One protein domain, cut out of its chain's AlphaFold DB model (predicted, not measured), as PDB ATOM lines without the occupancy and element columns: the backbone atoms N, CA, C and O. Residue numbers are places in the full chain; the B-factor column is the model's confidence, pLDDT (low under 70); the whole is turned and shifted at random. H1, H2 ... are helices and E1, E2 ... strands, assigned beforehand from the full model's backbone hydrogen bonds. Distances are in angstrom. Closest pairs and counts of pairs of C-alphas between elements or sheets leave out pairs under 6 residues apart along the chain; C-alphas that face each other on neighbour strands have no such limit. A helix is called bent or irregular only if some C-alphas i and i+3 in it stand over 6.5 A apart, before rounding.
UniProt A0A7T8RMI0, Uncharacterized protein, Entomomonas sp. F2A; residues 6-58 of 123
ATOM      1  N   ILE A   6     -18.408  -3.210   3.757       87.00
ATOM      2  CA  ILE A   6     -18.871  -4.563   4.045       87.00
ATOM      3  C   ILE A   6     -20.316  -4.537   4.534       87.00
ATOM      4  O   ILE A   6     -20.674  -3.694   5.352       87.00
ATOM      5  N   THR A   7     -21.142  -5.473   4.079       88.44
ATOM      6  CA  THR A   7     -22.516  -5.614   4.582       88.44
ATOM      7  C   THR A   7     -22.523  -6.565   5.768       88.44
ATOM      8  O   THR A   7     -22.118  -7.717   5.629       88.44
ATOM      9  N   VAL A   8     -23.010  -6.118   6.923       89.25
ATOM     10  CA  VAL A   8     -22.991  -6.883   8.176       89.25
ATOM     11  C   VAL A   8     -24.399  -7.046   8.738       89.25
ATOM     12  O   VAL A   8     -25.190  -6.107   8.777       89.25
ATOM     13  N   LEU A   9     -24.733  -8.247   9.190       89.62
ATOM     14  CA  LEU A   9     -25.948  -8.555   9.934       89.62
ATOM     15  C   LEU A   9     -25.633  -8.648  11.429       89.62
ATOM     16  O   LEU A   9     -24.573  -9.164  11.793       89.62
ATOM     17  N   PRO A  10     -26.548  -8.189  12.298       89.94
ATOM     18  CA  PRO A  10     -26.361  -8.309  13.735       89.94
ATOM     19  C   PRO A  10     -26.348  -9.787  14.172       89.94
ATOM     20  O   PRO A  10     -26.828 -10.650  13.428       89.94
ATOM     21  N   PRO A  11     -25.826 -10.082  15.376       87.81
ATOM     22  CA  PRO A  11     -25.779 -11.434  15.914       87.81
ATOM     23  C   PRO A  11     -27.169 -12.058  16.010       87.81
ATOM     24  O   PRO A  11     -28.176 -11.361  16.159       87.81
ATOM     25  N   VAL A  12     -27.221 -13.388  15.963       78.94
ATOM     26  CA  VAL A  12     -28.475 -14.141  16.082       78.94
ATOM     27  C   VAL A  12     -29.207 -13.742  17.369       78.94
ATOM     28  O   VAL A  12     -28.607 -13.625  18.434       78.94
ATOM     29  N   GLY A  13     -30.510 -13.481  17.252       78.50
ATOM     30  CA  GLY A  13     -31.346 -13.031  18.371       78.50
ATOM     31  C   GLY A  13     -31.233 -11.540  18.710       78.50
ATOM     32  O   GLY A  13     -31.958 -11.073  19.585       78.50
ATOM     33  N   LYS A  14     -30.382 -10.766  18.019       82.69
ATOM     34  CA  LYS A  14     -30.286  -9.309  18.187       82.69
ATOM     35  C   LYS A  14     -30.775  -8.577  16.941       82.69
ATOM     36  O   LYS A  14     -30.352  -8.857  15.824       82.69
ATOM     37  N   GLU A  15     -31.636  -7.582  17.134       84.62
ATOM     38  CA  GLU A  15     -32.081  -6.710  16.036       84.62
ATOM     39  C   GLU A  15     -31.033  -5.662  15.652       84.62
ATOM     40  O   GLU A  15     -30.970  -5.227  14.498       84.62
ATOM     41  N   LYS A  16     -30.206  -5.265  16.624       90.25
ATOM     42  CA  LYS A  16     -29.135  -4.286  16.464       90.25
ATOM     43  C   LYS A  16     -27.965  -4.559  17.407       90.25
ATOM     44  O   LYS A  16     -28.152  -5.082  18.503       90.25
ATOM     45  N   VAL A  17     -26.768  -4.164  16.994       91.88
ATOM     46  CA  VAL A  17     -25.553  -4.175  17.810       91.88
ATOM     47  C   VAL A  17     -24.692  -2.964  17.469       91.88
ATOM     48  O   VAL A  17     -24.622  -2.550  16.315       91.88
ATOM     49  N   VAL A  18     -24.049  -2.381  18.476       92.50
ATOM     50  CA  VAL A  18     -23.060  -1.318  18.278       92.50
ATOM     51  C   VAL A  18     -21.677  -1.939  18.375       92.50
ATOM     52  O   VAL A  18     -21.369  -2.617  19.353       92.50
ATOM     53  N   ILE A  19     -20.855  -1.711  17.358       90.62
ATOM     54  CA  ILE A  19     -19.472  -2.166  17.295       90.62
ATOM     55  C   ILE A  19     -18.585  -0.960  17.573       90.62
ATOM     56  O   ILE A  19     -18.601  -0.005  16.799       90.62
ATOM     57  N   CYS A  20     -17.802  -1.014  18.648       91.19
ATOM     58  CA  CYS A  20     -16.833   0.021  19.001       91.19
ATOM     59  C   CYS A  20     -15.408  -0.496  18.787       91.19
ATOM     60  O   CYS A  20     -15.062  -1.594  19.231       91.19
ATOM     61  N   LEU A  21     -14.589   0.305  18.110       87.81
ATOM     62  CA  LEU A  21     -13.158   0.079  17.942       87.81
ATOM     63  C   LEU A  21     -12.376   0.896  18.969       87.81
ATOM     64  O   LEU A  21     -12.777   1.998  19.335       87.81
ATOM     65  N   GLU A  22     -11.213   0.389  19.363       84.62
ATOM     66  CA  GLU A  22     -10.282   1.083  20.266       84.62
ATOM     67  C   GLU A  22      -9.732   2.380  19.656       84.62
ATOM     68  O   GLU A  22      -9.334   3.291  20.369       84.62
ATOM     69  N   SER A  23      -9.811   2.516  18.329       82.38
ATOM     70  CA  SER A  23      -9.504   3.747  17.596       82.38
ATOM     71  C   SER A  23     -10.560   4.854  17.747       82.38
ATOM     72  O   SER A  23     -10.514   5.834  17.008       82.38
ATOM     73  N   GLY A  24     -11.555   4.687  18.626       87.44
ATOM     74  CA  GLY A  24     -12.624   5.662  18.882       87.44
ATOM     75  C   GLY A  24     -13.768   5.659  17.862       87.44
ATOM     76  O   GLY A  24     -14.693   6.460  17.967       87.44
ATOM     77  N   HIS A  25     -13.745   4.761  16.875       88.31
ATOM     78  CA  HIS A  25     -14.797   4.661  15.862       88.31
ATOM     79  C   HIS A  25     -15.898   3.695  16.303       88.31
ATOM     80  O   HIS A  25     -15.611   2.629  16.847       88.31
ATOM     81  N   SER A  26     -17.155   4.022  15.997       91.12
ATOM     82  CA  SER A  26     -18.292   3.134  16.250       91.12
ATOM     83  C   SER A  26     -19.189   2.979  15.024       91.12
ATOM     84  O   SER A  26     -19.272   3.871  14.180       91.12
ATOM     85  N   ALA A  27     -19.836   1.820  14.910       90.00
ATOM     86  CA  ALA A  27     -20.804   1.525  13.863       90.00
ATOM     87  C   ALA A  27     -22.016   0.790  14.443       90.00
ATOM     88  O   ALA A  27     -21.869  -0.161  15.211       90.00
ATOM     89  N   LEU A  28     -23.218   1.221  14.061       90.94
ATOM     90  CA  LEU A  28     -24.461   0.533  14.394       90.94
ATOM     91  C   LEU A  28     -24.780  -0.473  13.291       90.94
ATOM     92  O   LEU A  28     -25.031  -0.087  12.155       90.94
ATOM     93  N   VAL A  29     -24.823  -1.751  13.641       89.75
ATOM     94  CA  VAL A  29     -25.272  -2.826  12.761       89.75
ATOM     95  C   VAL A  29     -26.701  -3.182  13.137       89.75
ATOM     96  O   VAL A  29     -26.959  -3.583  14.268       89.75
ATOM     97  N   ALA A  30     -27.632  -3.058  12.199       89.06
ATOM     98  CA  ALA A  30     -29.038  -3.389  12.394       89.06
ATOM     99  C   ALA A  30     -29.588  -4.275  11.270       89.06
ATOM    100  O   ALA A  30     -29.128  -4.253  10.122       89.06
ATOM    101  N   LYS A  31     -30.624  -5.049  11.595       80.50
ATOM    102  CA  LYS A  31     -31.335  -5.899  10.639       80.50
ATOM    103  C   LYS A  31     -32.325  -5.062   9.817       80.50
ATOM    104  O   LYS A  31     -33.527  -5.108  10.040       80.50
ATOM    105  N   LYS A  32     -31.847  -4.293   8.830       67.75
ATOM    106  CA  LYS A  32     -32.724  -3.578   7.878       67.75
ATOM    107  C   LYS A  32     -33.306  -4.554   6.848       67.75
ATOM    108  O   LYS A  32     -32.661  -4.866   5.849       67.75
ATOM    109  N   GLY A  33     -34.497  -5.095   7.118       63.28
ATOM    110  CA  GLY A  33     -35.242  -5.935   6.164       63.28
ATOM    111  C   GLY A  33     -34.476  -7.171   5.673       63.28
ATOM    112  O   GLY A  33     -34.583  -7.546   4.513       63.28
ATOM    113  N   GLY A  34     -33.621  -7.755   6.521       63.94
ATOM    114  CA  GLY A  34     -32.813  -8.929   6.177       63.94
ATOM    115  C   GLY A  34     -31.597  -8.664   5.280       63.94
ATOM    116  O   GLY A  34     -30.863  -9.612   5.005       63.94
ATOM    117  N   LYS A  35     -31.342  -7.419   4.853       70.19
ATOM    118  CA  LYS A  35     -30.171  -7.065   4.026       70.19
ATOM    119  C   LYS A  35     -28.902  -6.824   4.852       70.19
ATOM    120  O   LYS A  35     -27.825  -7.175   4.390       70.19
ATOM    121  N   GLY A  36     -29.040  -6.343   6.088       81.56
ATOM    122  CA  GLY A  36     -27.915  -5.969   6.957       81.56
ATOM    123  C   GLY A  36     -27.609  -4.476   6.891       81.56
ATOM    124  O   GLY A  36     -28.434  -3.695   6.419       81.56
ATOM    125  N   THR A  37     -26.459  -4.079   7.424       88.81
ATOM    126  CA  THR A  37     -25.961  -2.703   7.430       88.81
ATOM    127  C   THR A  37     -24.581  -2.651   6.808       88.81
ATOM    128  O   THR A  37     -23.695  -3.412   7.194       88.81
ATOM    129  N   ASP A  38     -24.404  -1.727   5.875       88.62
ATOM    130  CA  ASP A  38     -23.120  -1.467   5.246       88.62
ATOM    131  C   ASP A  38     -22.238  -0.638   6.184       88.62
ATOM    132  O   ASP A  38     -22.598   0.469   6.586       88.62
ATOM    133  N   ILE A  39     -21.090  -1.192   6.566       87.62
ATOM    134  CA  ILE A  39     -20.106  -0.561   7.447       87.62
ATOM    135  C   ILE A  39     -18.710  -0.657   6.829       87.62
ATOM    136  O   ILE A  39     -18.463  -1.421   5.900       87.62
ATOM    137  N   SER A  40     -17.761   0.123   7.338       87.81
ATOM    138  CA  SER A  40     -16.375   0.059   6.869       87.81
ATOM    139  C   SER A  40     -15.720  -1.285   7.226       87.81
ATOM    140  O   SER A  40     -15.897  -1.796   8.332       87.81
ATOM    141  N   SER A  41     -14.891  -1.822   6.329       86.44
ATOM    142  CA  SER A  41     -14.136  -3.066   6.534       86.44
ATOM    143  C   SER A  41     -13.235  -3.049   7.775       86.44
ATOM    144  O   SER A  41     -12.933  -4.101   8.324       86.44
ATOM    145  N   ARG A  42     -12.893  -1.870   8.314       86.25
ATOM    146  CA  ARG A  42     -12.183  -1.738   9.601       86.25
ATOM    147  C   ARG A  42     -12.931  -2.378  10.781       86.25
ATOM    148  O   ARG A  42     -12.321  -2.739  11.779       86.25
ATOM    149  N   PHE A  43     -14.256  -2.490  10.684       88.56
ATOM    150  CA  PHE A  43     -15.098  -3.085  11.719       88.56
ATOM    151  C   PHE A  43     -15.218  -4.603  11.576       88.56
ATOM    152  O   PHE A  43     -15.758  -5.234  12.476       88.56
ATOM    153  N   GLN A  44     -14.708  -5.194  10.491       86.75
ATOM    154  CA  GLN A  44     -14.843  -6.616  10.163       86.75
ATOM    155  C   GLN A  44     -14.443  -7.535  11.310       86.75
ATOM    156  O   GLN A  44     -15.233  -8.376  11.732       86.75
ATOM    157  N   GLN A  45     -13.237  -7.351  11.844       83.88
ATOM    158  CA  GLN A  45     -12.719  -8.219  12.897       83.88
ATOM    159  C   GLN A  45     -13.563  -8.115  14.168       83.88
ATOM    160  O   GLN A  45     -13.941  -9.125  14.754       83.88
ATOM    161  N   LYS A  46     -13.921  -6.893  14.576       86.56
ATOM    162  CA  LYS A  46     -14.750  -6.679  15.765       86.56
ATOM    163  C   LYS A  46     -16.183  -7.181  15.552       86.56
ATOM    164  O   LYS A  46     -16.760  -7.740  16.473       86.56
ATOM    165  N   ALA A  47     -16.729  -7.045  14.344       87.44
ATOM    166  CA  ALA A  47     -18.024  -7.596  13.959       87.44
ATOM    167  C   ALA A  47     -18.035  -9.124  14.088       87.44
ATOM    168  O   ALA A  47     -18.926  -9.667  14.739       87.44
ATOM    169  N   ALA A  48     -17.019  -9.794  13.535       84.19
ATOM    170  CA  ALA A  48     -16.849 -11.241  13.631       84.19
ATOM    171  C   ALA A  48     -16.719 -11.704  15.092       84.19
ATOM    172  O   ALA A  48     -17.442 -12.603  15.511       84.19
ATOM    173  N   LEU A  49     -15.890 -11.029  15.901       85.56
ATOM    174  CA  LEU A  49     -15.749 -11.320  17.337       85.56
ATOM    175  C   LEU A  49     -17.059 -11.159  18.119       85.56
ATOM    176  O   LEU A  49     -17.282 -11.843  19.111       85.56
ATOM    177  N   MET A  50     -17.933 -10.248  17.691       85.75
ATOM    178  CA  MET A  50     -19.240 -10.031  18.314       85.75
ATOM    179  C   MET A  50     -20.327 -10.989  17.798       85.75
ATOM    180  O   MET A  50     -21.478 -10.865  18.217       85.75
ATOM    181  N   GLY A  51     -19.992 -11.918  16.897       83.75
ATOM    182  CA  GLY A  51     -20.931 -12.876  16.309       83.75
ATOM    183  C   GLY A  51     -21.808 -12.295  15.194       83.75
ATOM    184  O   GLY A  51     -22.886 -12.821  14.924       83.75
ATOM    185  N   CYS A  52     -21.392 -11.189  14.571       87.88
ATOM    186  CA  CYS A  52     -22.080 -10.616  13.414       87.88
ATOM    187  C   CYS A  52     -21.741 -11.394  12.135       87.88
ATOM    188  O   CYS A  52     -20.619 -11.868  11.973       87.88
ATOM    189  N   ILE A  53     -22.679 -11.458  11.187       84.31
ATOM    190  CA  ILE A  53     -22.482 -12.161   9.906       84.31
ATOM    191  C   ILE A  53     -22.122 -11.150   8.821       84.31
ATOM    192  O   ILE A  53     -22.851 -10.181   8.623       84.31
ATOM    193  N   ILE A  54     -21.052 -11.392   8.069       87.00
ATOM    194  CA  ILE A  54     -20.622 -10.526   6.966       87.00
ATOM    195  C   ILE A  54     -21.117 -11.131   5.647       87.00
ATOM    196  O   ILE A  54     -20.821 -12.280   5.338       87.00
ATOM    197  N   ARG A  55     -21.926 -10.384   4.887       78.69
ATOM    198  CA  ARG A  55     -22.589 -10.860   3.659       78.69
ATOM    199  C   ARG A  55     -21.874 -10.475   2.371       78.69
ATOM    200  O   ARG A  55     -21.756 -11.317   1.491       78.69
ATOM    201  N   ASN A  56     -21.418  -9.231   2.263       68.56
ATOM    202  CA  ASN A  56     -20.704  -8.736   1.089       68.56
ATOM    203  C   ASN A  56     -19.404  -8.078   1.535       68.56
ATOM    204  O   ASN A  56     -19.416  -7.269   2.461       68.56
ATOM    205  N   MET A  57     -18.311  -8.401   0.853       59.94
ATOM    206  CA  MET A  57     -17.048  -7.675   0.917       59.94
ATOM    207  C   MET A  57     -16.771  -7.138  -0.483       59.94
ATOM    208  O   MET A  57     -16.616  -7.919  -1.417       59.94
ATOM    209  N   VAL A  58     -16.712  -5.815  -0.644       54.97
ATOM    210  CA  VAL A  58     -16.027  -5.247  -1.809       54.97
ATOM    211  C   VAL A  58     -14.537  -5.377  -1.511       54.97
ATOM    212  O   VAL A  58     -14.046  -4.725  -0.595       54.97
TER     213      VAL A  58
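Overview. This is residues 6 to 58 of the 123 residues of an uncharacterized protein of Entomomonas sp. F2A (UniProt A0A7T8RMI0). The three-stranded sheet E4, E1, E5 and the hairpin E2 and E3 together cover one short helix, H1, with E3 beside E4. The 53 printed residues hold, in order, E1, E2, E3, E4, H1 and E5; both sheets are antiparallel, the class mixed. The whole is compact, radius of gyration of the C-alphas 9.8 A, spanning 30 by 24 by 15 A.

Along the chain. E1 is residues 6 to 9, from C-alpha 6 at (-18.871, -4.563, 4.045); E4 is 37 to 40; E5 is 53 to 57, 11.4 A, ending at C-alpha 57 (-17.048, -7.675, 0.917). E2 is 16 to 20, 13.3 A; E3 is 26 to 30, 13.1 A. H1, 41 to 49, 13.7 A, is irregular: C-alphas 42 and 45 are 7.3 A apart.

Arrangement. Within hydrogen-bond range are N 9 and O 53 for E1 and E5, N 8 and O 37 for E1 and E4, N 17 and O 29 for E2 and E3, each 2.8 A. H1, with 3 of 5 O i to N i+4 pairs in range, is on E4 E1 E5, height 8.7 A. E4, H1, E5 form a split strand-helix-strand unit, E1 between its same-way strands, crossover right-handed. Closest C-alphas of E2 and H1 are Ile 19 and Ala 47, 6.5 A.

Size, cuts and confidence. The farthest C-alphas, Ser 23 and Gly 33, are 29.8 A apart. The printed part has no cut; no link is long. Residues 32 to 34 and 56 to 58 have pLDDT under 70.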